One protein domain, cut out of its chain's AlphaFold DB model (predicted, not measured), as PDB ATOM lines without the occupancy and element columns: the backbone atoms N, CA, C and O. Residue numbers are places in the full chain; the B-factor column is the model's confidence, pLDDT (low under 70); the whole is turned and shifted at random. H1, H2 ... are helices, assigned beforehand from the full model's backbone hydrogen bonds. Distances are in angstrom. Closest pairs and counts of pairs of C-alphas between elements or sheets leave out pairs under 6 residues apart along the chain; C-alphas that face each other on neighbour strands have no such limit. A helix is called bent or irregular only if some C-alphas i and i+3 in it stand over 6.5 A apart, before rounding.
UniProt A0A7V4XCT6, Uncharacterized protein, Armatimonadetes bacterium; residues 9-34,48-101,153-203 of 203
ATOM      1  N   GLU A   9     178.613 109.522  89.544       93.25
ATOM      2  CA  GLU A   9     179.505 108.846  88.589       93.25
ATOM      3  C   GLU A   9     178.933 108.844  87.173       93.25
ATOM      4  O   GLU A   9     179.667 109.036  86.201       93.25
ATOM      5  N   LEU A  10     177.618 108.645  87.050       94.69
ATOM      6  CA  LEU A  10     176.943 108.742  85.765       94.69
ATOM      7  C   LEU A  10     177.040 110.167  85.213       94.69
ATOM      8  O   LEU A  10     177.365 110.334  84.040       94.69
ATOM      9  N   PHE A  11     176.848 111.190  86.045       94.94
ATOM     10  CA  PHE A  11     176.950 112.573  85.599       94.94
ATOM     11  C   PHE A  11     178.376 112.944  85.176       94.94
ATOM     12  O   PHE A  11     178.542 113.532  84.113       94.94
ATOM     13  N   VAL A  12     179.411 112.503  85.907       92.44
ATOM     14  CA  VAL A  12     180.825 112.645  85.496       92.44
ATOM     15  C   VAL A  12     181.071 112.001  84.132       92.44
ATOM     16  O   VAL A  12     181.760 112.570  83.285       92.44
ATOM     17  N   PHE A  13     180.522 110.804  83.908       93.31
ATOM     18  CA  PHE A  13     180.660 110.108  82.633       93.31
ATOM     19  C   PHE A  13     179.982 110.872  81.487       93.31
ATOM     20  O   PHE A  13     180.562 111.001  80.408       93.31
ATOM     21  N   TYR A  14     178.789 111.420  81.723       94.50
ATOM     22  CA  TYR A  14     178.094 112.243  80.738       94.50
ATOM     23  C   TYR A  14     178.843 113.549  80.458       94.50
ATOM     24  O   TYR A  14     179.059 113.867  79.294       94.50
ATOM     25  N   SER A  15     179.275 114.277  81.491       90.12
ATOM     26  CA  SER A  15     179.852 115.623  81.367       90.12
ATOM     27  C   SER A  15     181.251 115.646  80.765       90.12
ATOM     28  O   SER A  15     181.667 116.672  80.233       90.12
ATOM     29  N   ARG A  16     181.996 114.533  80.843       85.56
ATOM     30  CA  ARG A  16     183.385 114.473  80.374       85.56
ATOM     31  C   ARG A  16     183.583 113.503  79.213       85.56
ATOM     32  O   ARG A  16     183.602 113.985  78.084       85.56
ATOM     33  N   PRO A  17     183.762 112.185  79.417       89.75
ATOM     34  CA  PRO A  17     184.122 111.300  78.317       89.75
ATOM     35  C   PRO A  17     183.023 111.230  77.255       89.75
ATOM     36  O   PRO A  17     183.326 111.386  76.078       89.75
ATOM     37  N   LEU A  18     181.755 111.066  77.644       93.38
ATOM     38  CA  LEU A  18     180.682 110.881  76.670       93.38
ATOM     39  C   LEU A  18     180.419 112.152  75.857       93.38
ATOM     40  O   LEU A  18     180.416 112.099  74.625       93.38
ATOM     41  N   PHE A  19     180.256 113.293  76.534       92.12
ATOM     42  CA  PHE A  19     180.064 114.570  75.856       92.12
ATOM     43  C   PHE A  19     181.261 114.913  74.963       92.12
ATOM     44  O   PHE A  19     181.058 115.277  73.807       92.12
ATOM     45  N   ARG A  20     182.503 114.712  75.432       88.12
ATOM     46  CA  ARG A  20     183.706 114.962  74.623       88.12
ATOM     47  C   ARG A  20     183.745 114.110  73.363       88.12
ATOM     48  O   ARG A  20     184.054 114.628  72.293       88.12
ATOM     49  N   THR A  21     183.448 112.819  73.476       91.25
ATOM     50  CA  THR A  21     183.414 111.914  72.323       91.25
ATOM     51  C   THR A  21     182.343 112.344  71.324       91.25
ATOM     52  O   THR A  21     182.644 112.467  70.138       91.25
ATOM     53  N   CYS A  22     181.122 112.627  71.794       93.69
ATOM     54  CA  CYS A  22     180.037 113.122  70.947       93.69
ATOM     55  C   CYS A  22     180.439 114.410  70.224       93.69
ATOM     56  O   CYS A  22     180.307 114.505  69.006       93.69
ATOM     57  N   GLU A  23     180.986 115.367  70.965       89.19
ATOM     58  CA  GLU A  23     181.401 116.666  70.459       89.19
ATOM     59  C   GLU A  23     182.495 116.535  69.396       89.19
ATOM     60  O   GLU A  23     182.346 117.096  68.318       89.19
ATOM     61  N   ILE A  24     183.548 115.739  69.631       87.56
ATOM     62  CA  ILE A  24     184.604 115.490  68.634       87.56
ATOM     63  C   ILE A  24     184.010 114.904  67.348       87.56
ATOM     64  O   ILE A  24     184.266 115.422  66.260       87.56
ATOM     65  N   ILE A  25     183.207 113.841  67.466       91.12
ATOM     66  CA  ILE A  25     182.617 113.152  66.311       91.12
ATOM     67  C   ILE A  25     181.715 114.110  65.531       91.12
ATOM     68  O   ILE A  25     181.868 114.260  64.317       91.12
ATOM     69  N   CYS A  26     180.805 114.794  66.224       91.75
ATOM     70  CA  CYS A  26     179.855 115.696  65.590       91.75
ATOM     71  C   CYS A  26     180.556 116.907  64.971       91.75
ATOM     72  O   CYS A  26     180.195 117.321  63.876       91.75
ATOM     73  N   ASN A  27     181.598 117.438  65.612       87.25
ATOM     74  CA  ASN A  27     182.379 118.549  65.080       87.25
ATOM     75  C   ASN A  27     183.098 118.177  63.773       87.25
ATOM     76  O   ASN A  27     183.117 118.965  62.828       87.25
ATOM     77  N   HIS A  28     183.646 116.961  63.686       86.38
ATOM     78  CA  HIS A  28     184.231 116.458  62.442       86.38
ATOM     79  C   HIS A  28     183.173 116.221  61.360       86.38
ATOM     80  O   HIS A  28     183.378 116.625  60.216       86.38
ATOM     81  N   ALA A  29     182.036 115.622  61.712       88.31
ATOM     82  CA  ALA A  29     180.962 115.344  60.762       88.31
ATOM     83  C   ALA A  29     180.259 116.622  60.265       88.31
ATOM     84  O   ALA A  29     179.881 116.710  59.097       88.31
ATOM     85  N   ALA A  30     180.162 117.659  61.102       84.06
ATOM     86  CA  ALA A  30     179.578 118.950  60.742       84.06
ATOM     87  C   ALA A  30     180.337 119.662  59.613       84.06
ATOM     88  O   ALA A  30     179.772 120.540  58.969       84.06
ATOM     89  N   ARG A  31     181.574 119.249  59.282       82.00
ATOM     90  CA  ARG A  31     182.328 119.753  58.114       82.00
ATOM     91  C   ARG A  31     181.600 119.566  56.781       82.00
ATOM     92  O   ARG A  31     181.978 120.183  55.791       82.00
ATOM     93  N   ILE A  32     180.534 118.773  56.740       80.75
ATOM     94  CA  ILE A  32     179.615 118.720  55.600       80.75
ATOM     95  C   ILE A  32     179.048 120.113  55.259       80.75
ATOM     96  O   ILE A  32     178.876 120.409  54.078       80.75
ATOM     97  N   PHE A  33     178.860 120.993  56.249       76.94
ATOM     98  CA  PHE A  33     178.395 122.372  56.063       76.94
ATOM     99  C   PHE A  33     179.409 123.317  55.400       76.94
ATOM    100  O   PHE A  33     179.036 124.416  55.002       76.94
ATOM    101  N   LEU A  34     180.676 122.911  55.224       74.81
ATOM    102  CA  LEU A  34     181.686 123.746  54.554       74.81
ATOM    103  C   LEU A  34     181.282 124.123  53.121       74.81
ATOM    104  O   LEU A  34     181.707 125.153  52.599       74.81
ATOM    105  N   LEU A  48     167.780 124.817  61.968       92.62
ATOM    106  CA  LEU A  48     168.896 125.280  62.803       92.62
ATOM    107  C   LEU A  48     168.424 126.202  63.931       92.62
ATOM    108  O   LEU A  48     168.856 126.007  65.068       92.62
ATOM    109  N   ASP A  49     167.497 127.119  63.662       92.38
ATOM    110  CA  ASP A  49     166.927 128.016  64.670       92.38
ATOM    111  C   ASP A  49     166.191 127.227  65.761       92.38
ATOM    112  O   ASP A  49     166.447 127.404  66.952       92.38
ATOM    113  N   GLN A  50     165.377 126.240  65.380       95.25
ATOM    114  CA  GLN A  50     164.712 125.356  66.346       95.25
ATOM    115  C   GLN A  50     165.705 124.523  67.174       95.25
ATOM    116  O   GLN A  50     165.443 124.183  68.335       95.25
ATOM    117  N   LEU A  51     166.835 124.124  66.584       95.88
ATOM    118  CA  LEU A  51     167.902 123.427  67.304       95.88
ATOM    119  C   LEU A  51     168.631 124.374  68.267       95.88
ATOM    120  O   LEU A  51     168.949 123.962  69.384       95.88
ATOM    121  N   ASN A  52     168.846 125.628  67.871       93.88
ATOM    122  CA  ASN A  52     169.432 126.692  68.683       93.88
ATOM    123  C   ASN A  52     168.552 127.014  69.905       93.88
ATOM    124  O   ASN A  52     169.041 126.996  71.034       93.88
ATOM    125  N   GLU A  53     167.242 127.179  69.721       93.62
ATOM    126  CA  GLU A  53     166.288 127.384  70.821       93.62
ATOM    127  C   GLU A  53     166.335 126.246  71.847       93.62
ATOM    128  O   GLU A  53     166.421 126.473  73.059       93.62
ATOM    129  N   LYS A  54     166.350 124.995  71.373       95.75
ATOM    130  CA  LYS A  54     166.469 123.820  72.248       95.75
ATOM    131  C   LYS A  54     167.824 123.763  72.948       95.75
ATOM    132  O   LYS A  54     167.878 123.392  74.120       95.75
ATOM    133  N   ARG A  55     168.912 124.135  72.259       94.75
ATOM    134  CA  ARG A  55     170.249 124.251  72.864       94.75
ATOM    135  C   ARG A  55     170.210 125.227  74.036       94.75
ATOM    136  O   ARG A  55     170.638 124.860  75.126       94.75
ATOM    137  N   ILE A  56     169.656 126.420  73.820       91.56
ATOM    138  CA  ILE A  56     169.505 127.456  74.847       91.56
ATOM    139  C   ILE A  56     168.723 126.915  76.047       91.56
ATOM    140  O   ILE A  56     169.151 127.114  77.182       91.56
ATOM    141  N   GLY A  57     167.629 126.182  75.815       93.12
ATOM    142  CA  GLY A  57     166.862 125.527  76.878       93.12
ATOM    143  C   GLY A  57     167.720 124.606  77.752       93.12
ATOM    144  O   GLY A  57     167.794 124.798  78.962       93.12
ATOM    145  N   PHE A  58     168.453 123.669  77.146       95.00
ATOM    146  CA  PHE A  58     169.327 122.767  77.906       95.00
ATOM    147  C   PHE A  58     170.498 123.487  78.587       95.00
ATOM    148  O   PHE A  58     170.928 123.078  79.663       95.00
ATOM    149  N   GLN A  59     171.028 124.559  77.993       91.12
ATOM    150  CA  GLN A  59     172.050 125.371  78.651       91.12
ATOM    151  C   GLN A  59     171.479 126.111  79.863       91.12
ATOM    152  O   GLN A  59     172.139 126.163  80.893       91.12
ATOM    153  N   ARG A  60     170.240 126.608  79.813       89.56
ATOM    154  CA  ARG A  60     169.586 127.190  80.997       89.56
ATOM    155  C   ARG A  60     169.450 126.172  82.130       89.56
ATOM    156  O   ARG A  60     169.773 126.512  83.265       89.56
ATOM    157  N   ASP A  61     169.083 124.927  81.827       91.81
ATOM    158  CA  ASP A  61     169.021 123.859  82.837       91.81
ATOM    159  C   ASP A  61     170.386 123.619  83.503       91.81
ATOM    160  O   ASP A  61     170.482 123.495  84.725       91.81
ATOM    161  N   LEU A  62     171.465 123.598  82.712       90.56
ATOM    162  CA  LEU A  62     172.825 123.473  83.241       90.56
ATOM    163  C   LEU A  62     173.274 124.721  84.010       90.56
ATOM    164  O   LEU A  62     174.035 124.590  84.969       90.56
ATOM    165  N   ASN A  63     172.795 125.912  83.645       86.25
ATOM    166  CA  ASN A  63     173.085 127.148  84.371       86.25
ATOM    167  C   ASN A  63     172.494 127.132  85.777       86.25
ATOM    168  O   ASN A  63     173.156 127.572  86.706       86.25
ATOM    169  N   ILE A  64     171.276 126.614  85.947       86.44
ATOM    170  CA  ILE A  64     170.638 126.523  87.268       86.44
ATOM    171  C   ILE A  64     171.527 125.713  88.224       86.44
ATOM    172  O   ILE A  64     171.773 126.139  89.348       86.44
ATOM    173  N   ILE A  65     172.079 124.595  87.743       87.56
ATOM    174  CA  ILE A  65     172.962 123.714  88.523       87.56
ATOM    175  C   ILE A  65     174.359 124.334  88.705       87.56
ATOM    176  O   ILE A  65     174.948 124.277  89.782       87.56
ATOM    177  N   GLY A  66     174.925 124.905  87.640       80.25
ATOM    178  CA  GLY A  66     176.264 125.498  87.671       80.25
ATOM    179  C   GLY A  66     176.330 126.789  88.486       80.25
ATOM    180  O   GLY A  66     177.337 127.047  89.139       80.25
ATOM    181  N   GLY A  67     175.259 127.583  88.469       77.12
ATOM    182  CA  GLY A  67     175.135 128.844  89.193       77.12
ATOM    183  C   GLY A  67     175.011 128.649  90.702       77.12
ATOM    184  O   GLY A  67     175.651 129.381  91.451       77.12
ATOM    185  N   SER A  68     174.280 127.624  91.158       75.44
ATOM    186  CA  SER A  68     174.177 127.301  92.592       75.44
ATOM    187  C   SER A  68     175.510 126.851  93.207       75.44
ATOM    188  O   SER A  68     175.714 126.999  94.409       75.44
ATOM    189  N   HIS A  69     176.454 126.383  92.383       75.44
ATOM    190  CA  HIS A  69     177.760 125.868  92.812       75.44
ATOM    191  C   HIS A  69     178.940 126.689  92.258       75.44
ATOM    192  O   HIS A  69     180.061 126.191  92.124       75.44
ATOM    193  N   GLY A  70     178.711 127.970  91.933       69.00
ATOM    194  CA  GLY A  70     179.735 128.865  91.378       69.00
ATOM    195  C   GLY A  70     180.954 129.074  92.290       69.00
ATOM    196  O   GLY A  70     182.067 129.270  91.797       69.00
ATOM    197  N   HIS A  71     180.778 128.946  93.607       70.19
ATOM    198  CA  HIS A  71     181.848 129.059  94.602       70.19
ATOM    199  C   HIS A  71     182.965 128.013  94.400       70.19
ATOM    200  O   HIS A  71     184.144 128.352  94.484       70.19
ATOM    201  N   VAL A  72     182.632 126.786  93.981       72.56
ATOM    202  CA  VAL A  72     183.614 125.727  93.661       72.56
ATOM    203  C   VAL A  72     184.537 126.139  92.506       72.56
ATOM    204  O   VAL A  72     185.737 125.837  92.480       72.56
ATOM    205  N   CYS A  73     183.986 126.850  91.518       68.88
ATOM    206  CA  CYS A  73     184.754 127.384  90.394       68.88
ATOM    207  C   CYS A  73     185.696 128.510  90.839       68.88
ATOM    208  O   CYS A  73     186.829 128.558  90.353       68.88
ATOM    209  N   ALA A  74     185.261 129.361  91.774       66.00
ATOM    210  CA  ALA A  74     186.086 130.420  92.355       66.00
ATOM    211  C   ALA A  74     187.272 129.843  93.150       66.00
ATOM    212  O   ALA A  74     188.411 130.270  92.952       66.00
ATOM    213  N   GLU A  75     187.047 128.800  93.953       71.88
ATOM    214  CA  GLU A  75     188.106 128.125  94.718       71.88
ATOM    215  C   GLU A  75     189.175 127.489  93.824       71.88
ATOM    216  O   GLU A  75     190.377 127.630  94.060       71.88
ATOM    217  N   CYS A  76     188.760 126.800  92.755       70.50
ATOM    218  CA  CYS A  76     189.709 126.215  91.808       70.50
ATOM    219  C   CYS A  76     190.222 127.211  90.757       70.50
ATOM    220  O   CYS A  76     191.013 126.810  89.898       70.50
ATOM    221  N   ARG A  77     189.779 128.478  90.818       67.12
ATOM    222  CA  ARG A  77     190.056 129.567  89.863       67.12
ATOM    223  C   ARG A  77     189.810 129.181  88.406       67.12
ATOM    224  O   ARG A  77     190.509 129.627  87.512       67.12
ATOM    225  N   GLY A  78     188.857 128.285  88.160       62.19
ATOM    226  CA  GLY A  78     188.587 127.790  86.816       62.19
ATOM    227  C   GLY A  78     189.730 126.983  86.192       62.19
ATOM    228  O   GLY A  78     189.772 126.881  84.970       62.19
ATOM    229  N   LYS A  79     190.617 126.337  86.967       67.94
ATOM    230  CA  LYS A  79     191.666 125.435  86.432       67.94
ATOM    231  C   LYS A  79     191.119 124.348  85.497       67.94
ATOM    232  O   LYS A  79     191.764 123.975  84.522       67.94
ATOM    233  N   CYS A  80     189.906 123.851  85.758       64.19
ATOM    234  CA  CYS A  80     189.211 122.908  84.872       64.19
ATOM    235  C   CYS A  80     188.861 123.515  83.500       64.19
ATOM    236  O   CYS A  80     188.705 122.773  82.527       64.19
ATOM    237  N   CYS A  81     188.763 124.845  83.430       59.25
ATOM    238  CA  CYS A  81     188.530 125.662  82.245       59.25
ATOM    239  C   CYS A  81     189.835 126.177  81.607       59.25
ATOM    240  O   CYS A  81     189.927 126.178  80.380       59.25
ATOM    241  N   GLY A  82     190.849 126.517  82.413       54.62
ATOM    242  CA  GLY A  82     192.106 127.161  82.002       54.62
ATOM    243  C   GLY A  82     193.045 126.321  81.130       54.62
ATOM    244  O   GLY A  82     193.853 126.872  80.395       54.62
ATOM    245  N   GLY A  83     192.915 124.990  81.129       53.62
ATOM    246  CA  GLY A  83     193.801 124.112  80.346       53.62
ATOM    247  C   GLY A  83     193.491 123.995  78.847       53.62
ATOM    248  O   GLY A  83     194.188 123.265  78.148       53.62
ATOM    249  N   VAL A  84     192.428 124.628  78.333       53.16
ATOM    250  CA  VAL A  84     192.010 124.458  76.929       53.16
ATOM    251  C   VAL A  84     191.532 125.797  76.379       53.16
ATOM    252  O   VAL A  84     190.381 126.175  76.596       53.16
ATOM    253  N   ARG A  85     192.414 126.494  75.653       52.78
ATOM    254  CA  ARG A  85     192.177 127.814  75.029       52.78
ATOM    255  C   ARG A  85     191.077 127.829  73.953       52.78
ATOM    256  O   ARG A  85     190.752 128.875  73.414       52.78
ATOM    257  N   GLU A  86     190.460 126.685  73.662       56.62
ATOM    258  CA  GLU A  86     189.568 126.506  72.519       56.62
ATOM    259  C   GLU A  86     188.324 125.707  72.937       56.62
ATOM    260  O   GLU A  86     188.303 124.476  72.858       56.62
ATOM    261  N   ARG A  87     187.288 126.402  73.421       69.56
ATOM    262  CA  ARG A  87     186.003 125.781  73.802       69.56
ATOM    263  C   ARG A  87     184.847 126.166  72.886       69.56
ATOM    264  O   ARG A  87     183.705 126.181  73.317       69.56
ATOM    265  N   ASP A  88     185.160 126.497  71.640       73.69
ATOM    266  CA  ASP A  88     184.203 126.933  70.630       73.69
ATOM    267  C   ASP A  88     184.233 125.955  69.447       73.69
ATOM    268  O   ASP A  88     185.049 126.074  68.524       73.69
ATOM    269  N   ALA A  89     183.398 124.920  69.518       81.56
ATOM    270  CA  ALA A  89     183.312 123.895  68.486       81.56
ATOM    271  C   ALA A  89     182.620 124.448  67.228       81.56
ATOM    272  O   ALA A  89     181.625 125.165  67.309       81.56
ATOM    273  N   PHE A  90     183.107 124.066  66.048       84.44
ATOM    274  CA  PHE A  90     182.526 124.457  64.760       84.44
ATOM    275  C   PHE A  90     181.036 124.134  64.643       84.44
ATOM    276  O   PHE A  90     180.265 124.974  64.185       84.44
ATOM    277  N   ILE A  91     180.618 122.952  65.100       87.56
ATOM    278  CA  ILE A  91     179.200 122.583  65.071       87.56
ATOM    279  C   ILE A  91     178.332 123.536  65.897       87.56
ATOM    280  O   ILE A  91     177.240 123.893  65.472       87.56
ATOM    281  N   ASP A  92     178.827 123.967  67.053       87.50
ATOM    282  CA  ASP A  92     178.102 124.867  67.940       87.50
ATOM    283  C   ASP A  92     178.009 126.277  67.348       87.50
ATOM    284  O   ASP A  92     176.942 126.889  67.363       87.50
ATOM    285  N   ARG A  93     179.082 126.740  66.698       85.88
ATOM    286  CA  ARG A  93     179.045 127.992  65.940       85.88
ATOM    287  C   ARG A  93     178.011 127.983  64.832       85.88
ATOM    288  O   ARG A  93     177.277 128.949  64.739       85.88
ATOM    289  N   ILE A  94     177.920 126.926  64.023       87.00
ATOM    290  CA  ILE A  94     176.907 126.865  62.953       87.00
ATOM    291  C   ILE A  94     175.491 126.910  63.529       87.00
ATOM    292  O   ILE A  94     174.609 127.509  62.929       87.00
ATOM    293  N   ILE A  95     175.262 126.280  64.684       89.12
ATOM    294  CA  ILE A  95     173.949 126.317  65.345       89.12
ATOM    295  C   ILE A  95     173.618 127.741  65.814       89.12
ATOM    296  O   ILE A  95     172.463 128.143  65.758       89.12
ATOM    297  N   GLN A  96     174.607 128.489  66.307       86.50
ATOM    298  CA  GLN A  96     174.426 129.851  66.827       86.50
ATOM    299  C   GLN A  96     174.385 130.927  65.735       86.50
ATOM    300  O   GLN A  96     173.619 131.879  65.836       86.50
ATOM    301  N   ASP A  97     175.245 130.783  64.734       84.62
ATOM    302  CA  ASP A  97     175.490 131.699  63.624       84.62
ATOM    303  C   ASP A  97     175.773 130.857  62.364       84.62
ATOM    304  O   ASP A  97     176.932 130.537  62.065       84.62
ATOM    305  N   PRO A  98     174.725 130.458  61.616       83.81
ATOM    306  CA  PRO A  98     174.881 129.666  60.397       83.81
ATOM    307  C   PRO A  98     175.746 130.352  59.329       83.81
ATOM    308  O   PRO A  98     176.364 129.677  58.511       83.81
ATOM    309  N   GLU A  99     175.829 131.684  59.350       80.88
ATOM    310  CA  GLU A  99     176.606 132.484  58.398       80.88
ATOM    311  C   GLU A  99     178.052 132.715  58.861       80.88
ATOM    312  O   GLU A  99     178.806 133.474  58.240       80.88
ATOM    313  N   THR A 100     178.473 132.044  59.939       79.12
ATOM    314  CA  THR A 100     179.798 132.234  60.512       79.12
ATOM    315  C   THR A 100     180.901 132.033  59.458       79.12
ATOM    316  O   THR A 100     180.973 130.992  58.796       79.12
ATOM    317  N   PRO A 101     181.827 132.999  59.293       73.69
ATOM    318  CA  PRO A 101     182.973 132.820  58.403       73.69
ATOM    319  C   PRO A 101     183.996 131.825  58.982       73.69
ATOM    320  O   PRO A 101     184.910 131.392  58.282       73.69
ATOM    321  N   ARG A 153     177.073 131.146  75.811       80.44
ATOM    322  CA  ARG A 153     178.335 130.419  75.955       80.44
ATOM    323  C   ARG A 153     178.348 129.218  75.010       80.44
ATOM    324  O   ARG A 153     177.314 128.580  74.810       80.44
ATOM    325  N   PRO A 154     179.526 128.822  74.512       81.75
ATOM    326  CA  PRO A 154     179.661 127.569  73.806       81.75
ATOM    327  C   PRO A 154     179.198 126.386  74.656       81.75
ATOM    328  O   PRO A 154     179.420 126.364  75.873       81.75
ATOM    329  N   ILE A 155     178.631 125.360  74.023       87.88
ATOM    330  CA  ILE A 155     178.108 124.170  74.708       87.88
ATOM    331  C   ILE A 155     179.179 123.572  75.622       87.88
ATOM    332  O   ILE A 155     178.893 123.243  76.771       87.88
ATOM    333  N   GLN A 156     180.431 123.496  75.169       82.25
ATOM    334  CA  GLN A 156     181.541 122.976  75.971       82.25
ATOM    335  C   GLN A 156     181.730 123.740  77.291       82.25
ATOM    336  O   GLN A 156     181.919 123.122  78.337       82.25
ATOM    337  N   CYS A 157     181.634 125.071  77.280       79.38
ATOM    338  CA  CYS A 157     181.754 125.892  78.488       79.38
ATOM    339  C   CYS A 157     180.655 125.602  79.518       79.38
ATOM    340  O   CYS A 157     180.830 125.886  80.698       79.38
ATOM    341  N   THR A 158     179.542 125.027  79.070       84.62
ATOM    342  CA  THR A 158     178.368 124.729  79.895       84.62
ATOM    343  C   THR A 158     178.249 123.248  80.252       84.62
ATOM    344  O   THR A 158     177.706 122.897  81.290       84.62
ATOM    345  N   ALA A 159     178.806 122.360  79.426       87.06
ATOM    346  CA  ALA A 159     178.695 120.914  79.578       87.06
ATOM    347  C   ALA A 159     179.782 120.296  80.478       87.06
ATOM    348  O   ALA A 159     179.550 119.258  81.101       87.06
ATOM    349  N   TYR A 160     180.969 120.909  80.561       84.19
ATOM    350  CA  TYR A 160     182.092 120.355  81.326       84.19
ATOM    351  C   TYR A 160     182.025 120.723  82.812       84.19
ATOM    352  O   TYR A 160     182.639 121.691  83.256       84.19
ATOM    353  N   PHE A 161     181.356 119.883  83.600       84.62
ATOM    354  CA  PHE A 161     181.397 119.952  85.062       84.62
ATOM    355  C   PHE A 161     182.634 119.232  85.618       84.62
ATOM    356  O   PHE A 161     182.986 118.127  85.187       84.62
ATOM    357  N   CYS A 162     183.315 119.853  86.584       80.88
ATOM    358  CA  CYS A 162     184.458 119.232  87.250       80.88
ATOM    359  C   CYS A 162     184.000 118.253  88.342       80.88
ATOM    360  O   CYS A 162     182.877 118.338  88.835       80.88
ATOM    361  N   ARG A 163     184.877 117.315  88.727       85.88
ATOM    362  CA  ARG A 163     184.534 116.288  89.722       85.88
ATOM    363  C   ARG A 163     184.123 116.902  91.063       85.88
ATOM    364  O   ARG A 163     183.103 116.492  91.590       85.88
ATOM    365  N   LYS A 164     184.857 117.922  91.527       83.94
ATOM    366  CA  LYS A 164     184.558 118.638  92.777       83.94
ATOM    367  C   LYS A 164     183.142 119.212  92.778       83.94
ATOM    368  O   LYS A 164     182.378 118.906  93.676       83.94
ATOM    369  N   THR A 165     182.764 119.933  91.718       85.19
ATOM    370  CA  THR A 165     181.401 120.465  91.576       85.19
ATOM    371  C   THR A 165     180.365 119.344  91.619       85.19
ATOM    372  O   THR A 165     179.375 119.468  92.317       85.19
ATOM    373  N   ILE A 166     180.591 118.233  90.907       90.12
ATOM    374  CA  ILE A 166     179.630 117.116  90.850       90.12
ATOM    375  C   ILE A 166     179.481 116.403  92.202       90.12
ATOM    376  O   ILE A 166     178.399 115.898  92.505       90.12
ATOM    377  N   ASP A 167     180.545 116.337  93.003       90.06
ATOM    378  CA  ASP A 167     180.505 115.686  94.312       90.06
ATOM    379  C   ASP A 167     179.568 116.423  95.293       90.06
ATOM    380  O   ASP A 167     178.936 115.769  96.125       90.06
ATOM    381  N   GLU A 168     179.384 117.734  95.126       89.62
ATOM    382  CA  GLU A 168     178.475 118.561  95.936       89.62
ATOM    383  C   GLU A 168     177.013 118.519  95.474       89.62
ATOM    384  O   GLU A 168     176.106 118.775  96.262       89.62
ATOM    385  N   LEU A 169     176.756 118.114  94.229       91.12
ATOM    386  CA  LEU A 169     175.400 118.093  93.684       91.12
ATOM    387  C   LEU A 169     174.517 117.057  94.369       91.12
ATOM    388  O   LEU A 169     174.933 115.926  94.653       91.12
ATOM    389  N   SER A 170     173.243 117.395  94.522       93.44
ATOM    390  CA  SER A 170     172.198 116.443  94.875       93.44
ATOM    391  C   SER A 170     171.968 115.409  93.759       93.44
ATOM    392  O   SER A 170     172.339 115.581  92.592       93.44
ATOM    393  N   SER A 171     171.294 114.305  94.099       94.12
ATOM    394  CA  SER A 171     170.914 113.294  93.103       94.12
ATOM    395  C   SER A 171     169.972 113.857  92.029       94.12
ATOM    396  O   SER A 171     170.056 113.443  90.873       94.12
ATOM    397  N   GLN A 172     169.086 114.785  92.400       95.00
ATOM    398  CA  GLN A 172     168.139 115.414  91.479       95.00
ATOM    399  C   GLN A 172     168.855 116.343  90.495       95.00
ATOM    400  O   GLN A 172     168.563 116.306  89.300       95.00
ATOM    401  N   GLU A 173     169.826 117.124  90.968       95.19
ATOM    402  CA  GLU A 173     170.662 117.967  90.108       95.19
ATOM    403  C   GLU A 173     171.501 117.127  89.149       95.19
ATOM    404  O   GLU A 173     171.567 117.449  87.964       95.19
ATOM    405  N   CYS A 174     172.058 116.001  89.609       95.50
ATOM    406  CA  CYS A 174     172.746 115.064  88.720       95.50
ATOM    407  C   CYS A 174     171.816 114.540  87.617       95.50
ATOM    408  O   CYS A 174     172.218 114.473  86.457       95.50
ATOM    409  N   ASP A 175     170.568 114.190  87.942       95.81
ATOM    410  CA  ASP A 175     169.599 113.712  86.951       95.81
ATOM    411  C   ASP A 175     169.199 114.798  85.946       95.81
ATOM    412  O   ASP A 175     169.138 114.531  84.742       95.81
ATOM    413  N   THR A 176     168.970 116.027  86.410       95.62
ATOM    414  CA  THR A 176     168.725 117.176  85.530       95.62
ATOM    415  C   THR A 176     169.930 117.437  84.629       95.62
ATOM    416  O   THR A 176     169.764 117.542  83.413       95.62
ATOM    417  N   GLY A 177     171.142 117.426  85.183       95.38
ATOM    418  CA  GLY A 177     172.383 117.604  84.435       95.38
ATOM    419  C   GLY A 177     172.595 116.527  83.370       95.38
ATOM    420  O   GLY A 177     172.890 116.845  82.219       95.38
ATOM    421  N   ILE A 178     172.368 115.252  83.701       96.62
ATOM    422  CA  ILE A 178     172.451 114.140  82.740       96.62
ATOM    423  C   ILE A 178     171.437 114.321  81.605       96.62
ATOM    424  O   ILE A 178     171.795 114.145  80.436       96.62
ATOM    425  N   ARG A 179     170.183 114.684  81.916       97.25
ATOM    426  CA  ARG A 179     169.151 114.927  80.895       97.25
ATOM    427  C   ARG A 179     169.526 116.086  79.978       97.25
ATOM    428  O   ARG A 179     169.424 115.931  78.761       97.25
ATOM    429  N   ALA A 180     169.990 117.200  80.537       96.69
ATOM    430  CA  ALA A 180     170.394 118.370  79.767       96.69
ATOM    431  C   ALA A 180     171.604 118.065  78.868       96.69
ATOM    432  O   ALA A 180     171.567 118.343  77.671       96.69
ATOM    433  N   LEU A 181     172.630 117.378  79.386       96.44
ATOM    434  CA  LEU A 181     173.773 116.922  78.585       96.44
ATOM    435  C   LEU A 181     173.360 115.971  77.460       96.44
ATOM    436  O   LEU A 181     173.824 116.109  76.328       96.44
ATOM    437  N   ALA A 182     172.474 115.014  77.745       97.19
ATOM    438  CA  ALA A 182     171.920 114.133  76.722       97.19
ATOM    439  C   ALA A 182     171.146 114.921  75.655       97.19
ATOM    440  O   ALA A 182     171.231 114.598  74.469       97.19
ATOM    441  N   GLY A 183     170.424 115.964  76.066       97.19
ATOM    442  CA  GLY A 183     169.779 116.929  75.185       97.19
ATOM    443  C   GLY A 183     170.772 117.625  74.259       97.19
ATOM    444  O   GLY A 183     170.613 117.563  73.042       97.19
ATOM    445  N   LEU A 184     171.847 118.195  74.807       95.56
ATOM    446  CA  LEU A 184     172.890 118.880  74.034       95.56
ATOM    447  C   LEU A 184     173.592 117.943  73.042       95.56
ATOM    448  O   LEU A 184     173.789 118.313  71.886       95.56
ATOM    449  N   MET A 185     173.892 116.703  73.440       96.56
ATOM    450  CA  MET A 185     174.434 115.690  72.525       96.56
ATOM    451  C   MET A 185     173.452 115.357  71.393       96.56
ATOM    452  O   MET A 185     173.848 115.267  70.232       96.56
ATOM    453  N   LYS A 186     172.152 115.231  71.692       97.31
ATOM    454  CA  LYS A 186     171.121 115.036  70.658       97.31
ATOM    455  C   LYS A 186     171.041 116.218  69.697       97.31
ATOM    456  O   LYS A 186     170.834 115.987  68.510       97.31
ATOM    457  N   ILE A 187     171.200 117.453  70.179       96.44
ATOM    458  CA  ILE A 187     171.256 118.640  69.318       96.44
ATOM    459  C   ILE A 187     172.446 118.543  68.363       96.44
ATOM    460  O   ILE A 187     172.238 118.626  67.157       96.44
ATOM    461  N   GLN A 188     173.650 118.245  68.863       94.88
ATOM    462  CA  GLN A 188     174.834 118.061  68.014       94.88
ATOM    463  C   GLN A 188     174.614 116.988  66.936       94.88
ATOM    464  O   GLN A 188     174.856 117.228  65.755       94.88
ATOM    465  N   VAL A 189     174.081 115.823  67.312       96.44
ATOM    466  CA  VAL A 189     173.782 114.752  66.350       96.44
ATOM    467  C   VAL A 189     172.748 115.205  65.316       96.44
ATOM    468  O   VAL A 189     172.934 114.981  64.122       96.44
ATOM    469  N   ARG A 190     171.668 115.875  65.735       96.31
ATOM    470  CA  ARG A 190     170.627 116.369  64.817       96.31
ATOM    471  C   ARG A 190     171.157 117.418  63.846       96.31
ATOM    472  O   ARG A 190     170.802 117.362  62.675       96.31
ATOM    473  N   THR A 191     172.042 118.300  64.292       93.81
ATOM    474  CA  THR A 191     172.710 119.272  63.422       93.81
ATOM    475  C   THR A 191     173.547 118.582  62.345       93.81
ATOM    476  O   THR A 191     173.481 118.963  61.178       93.81
ATOM    477  N   VAL A 192     174.282 117.517  62.686       92.81
ATOM    478  CA  VAL A 192     175.003 116.707  61.685       92.81
ATOM    479  C   VAL A 192     174.034 116.043  60.705       92.81
ATOM    480  O   VAL A 192     174.255 116.083  59.495       92.81
ATOM    481  N   MET A 193     172.945 115.455  61.205       93.44
ATOM    482  CA  MET A 193     171.937 114.810  60.355       93.44
ATOM    483  C   MET A 193     171.257 115.802  59.408       93.44
ATOM    484  O   MET A 193     171.006 115.463  58.253       93.44
ATOM    485  N   LEU A 194     171.009 117.030  59.866       91.31
ATOM    486  CA  LEU A 194     170.521 118.127  59.037       91.31
ATOM    487  C   LEU A 194     171.520 118.472  57.923       91.31
ATOM    488  O   LEU A 194     171.123 118.588  56.765       91.31
ATOM    489  N   ALA A 195     172.819 118.535  58.237       86.25
ATOM    490  CA  ALA A 195     173.877 118.740  57.243       86.25
ATOM    491  C   ALA A 195     173.841 117.673  56.138       86.25
ATOM    492  O   ALA A 195     173.913 117.979  54.946       86.25
ATOM    493  N   ILE A 196     173.713 116.407  56.546       88.88
ATOM    494  CA  ILE A 196     173.645 115.258  55.639       88.88
ATOM    495  C   ILE A 196     172.384 115.337  54.769       88.88
ATOM    496  O   ILE A 196     172.487 115.239  53.546       88.88
ATOM    497  N   ARG A 197     171.207 115.560  55.372       89.12
ATOM    498  CA  ARG A 197     169.914 115.686  54.669       89.12
ATOM    499  C   ARG A 197     169.931 116.808  53.637       89.12
ATOM    500  O   ARG A 197     169.588 116.568  52.479       89.12
ATOM    501  N   SER A 198     170.427 117.982  54.030       85.12
ATOM    502  CA  SER A 198     170.585 119.136  53.143       85.12
ATOM    503  C   SER A 198     171.452 118.800  51.927       85.12
ATOM    504  O   SER A 198     171.069 119.071  50.789       85.12
ATOM    505  N   ARG A 199     172.572 118.095  52.130       82.50
ATOM    506  CA  ARG A 199     173.450 117.667  51.032       82.50
ATOM    507  C   ARG A 199     172.810 116.639  50.097       82.50
ATOM    508  O   ARG A 199     173.138 116.619  48.914       82.50
ATOM    509  N   MET A 200     171.931 115.787  50.614       84.19
ATOM    510  CA  MET A 200     171.202 114.794  49.819       84.19
ATOM    511  C   MET A 200     169.956 115.368  49.128       84.19
ATOM    512  O   MET A 200     169.268 114.622  48.437       84.19
ATOM    513  N   GLY A 201     169.628 116.650  49.338       74.69
ATOM    514  CA  GLY A 201     168.384 117.250  48.845       74.69
ATOM    515  C   GLY A 201     167.123 116.658  49.486       74.69
ATOM    516  O   GLY A 201     166.031 116.811  48.943       74.69
ATOM    517  N   LYS A 202     167.259 115.963  50.622       66.75
ATOM    518  CA  LYS A 202     166.143 115.337  51.335       66.75
ATOM    519  C   LYS A 202     165.609 116.309  52.381       66.75
ATOM    520  O   LYS A 202     166.313 116.614  53.343       66.75
ATOM    521  N   ARG A 203     164.382 116.781  52.165       68.44
ATOM    522  CA  ARG A 203     163.576 117.426  53.207       68.44
ATOM    523  C   ARG A 203     163.036 116.393  54.184       68.44
ATOM    524  O   ARG A 203     163.153 115.179  53.921       68.44
TER     525      ARG A 203
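Overview. This is residues 9 to 34, 48 to 101 and 153 to 203 of the 203 residues of an uncharacterized protein of Armatimonadetes bacterium (UniProt A0A7V4XCT6). Three long helices make an open trough, with H8 along its floor, H1 beside it on one side and H2 on the other; H1 and H8 run the same way, H2 the opposite way. The short helices H5 and H6 fill the trough's open side, H5 crossing the three long helices, while H3 and H7 sit at one end. The 131 printed residues hold eight named helices, H1 to H8 in order, and no named strand: the class is all helix. The whole is compact, with a radius of gyration of the C-alphas of 15.2 A, but elongated, spanning 49 by 30 by 22 A.

Along the chain. H8, the longest helix, is residues 171 to 199 and 42.4 A long, from C-alpha 171 at (170.914, 113.294, 93.103) to C-alpha 199 at (173.450, 117.667, 51.032). H1, residues 9 to 34, is 37.2 A long, starts at (179.505, 108.846, 88.589) and has a kink of 30 degrees near residue 23. It is irregular, but only just: C-alphas 15 and 18 are 6.7 A apart. H2, residues 48 to 68, is 30.3 A long, with a kink of 25 degrees near residue 62. The short helices are H3, residues 70 to 75; H4, 79 to 82; H5, 90 to 96; H6, 155 to 159; and H7, 163 to 168.

Arrangement. H8 touches H1 at a shallow tilt of 15 degrees, the same way, the closest C-alphas being Ala 30 and Val 192 at 5.2 A. H8 touches H2 at a shallow tilt of 20 degrees, opposite ways, closest at Phe 58 and Ala 180, 4.9 A. H1 and H2 are apart. H5 is about perpendicular to H8, at 83 degrees, and touches its residues 188 to 192 alone, closest at Ile 91 and Gln 188, 6.9 A. H5 also touches H1, closest at Asn 27 and Ile 91, 5.1 A, and H2, closest at Asn 52 and Ile 95, 5.6 A. H6 touches H2, closest at Gln 59 and Thr 158, 6.5 A. H7 only just touches H1 and H3, with 3 pairs of C-alphas within 8 A each; the closest are Val 12 and Arg 163, 6.7 A, and Val 72 and Thr 165, 6.1 A. H4 touches no helix. The helix packing is mostly crossed: of 7 touching pairs given a tilt, 2 are shallow. Every O i to N i+4 pair is within hydrogen-bond range in H3, H5, H6 and H8; in H1 15 of 22 are, in H2 16 of 17 and in H7 1 of 2, while H4 is too short for such a pair.

Size, cuts and confidence. The two C-alphas farthest apart, those of Glu 75 and Gly 201, are 51.1 A apart. Residues 35 to 47 and 102 to 152 are cut out; the gaps between C-alphas are 15.3 A and 18.3 A. Of the links printed whole, H4 to H5 is short, the others are tight and none is long. The mean pLDDT of the printed part is 85.1; it is under 70 at residues 70, 73 to 74, 77 to 87 and 202 to 203.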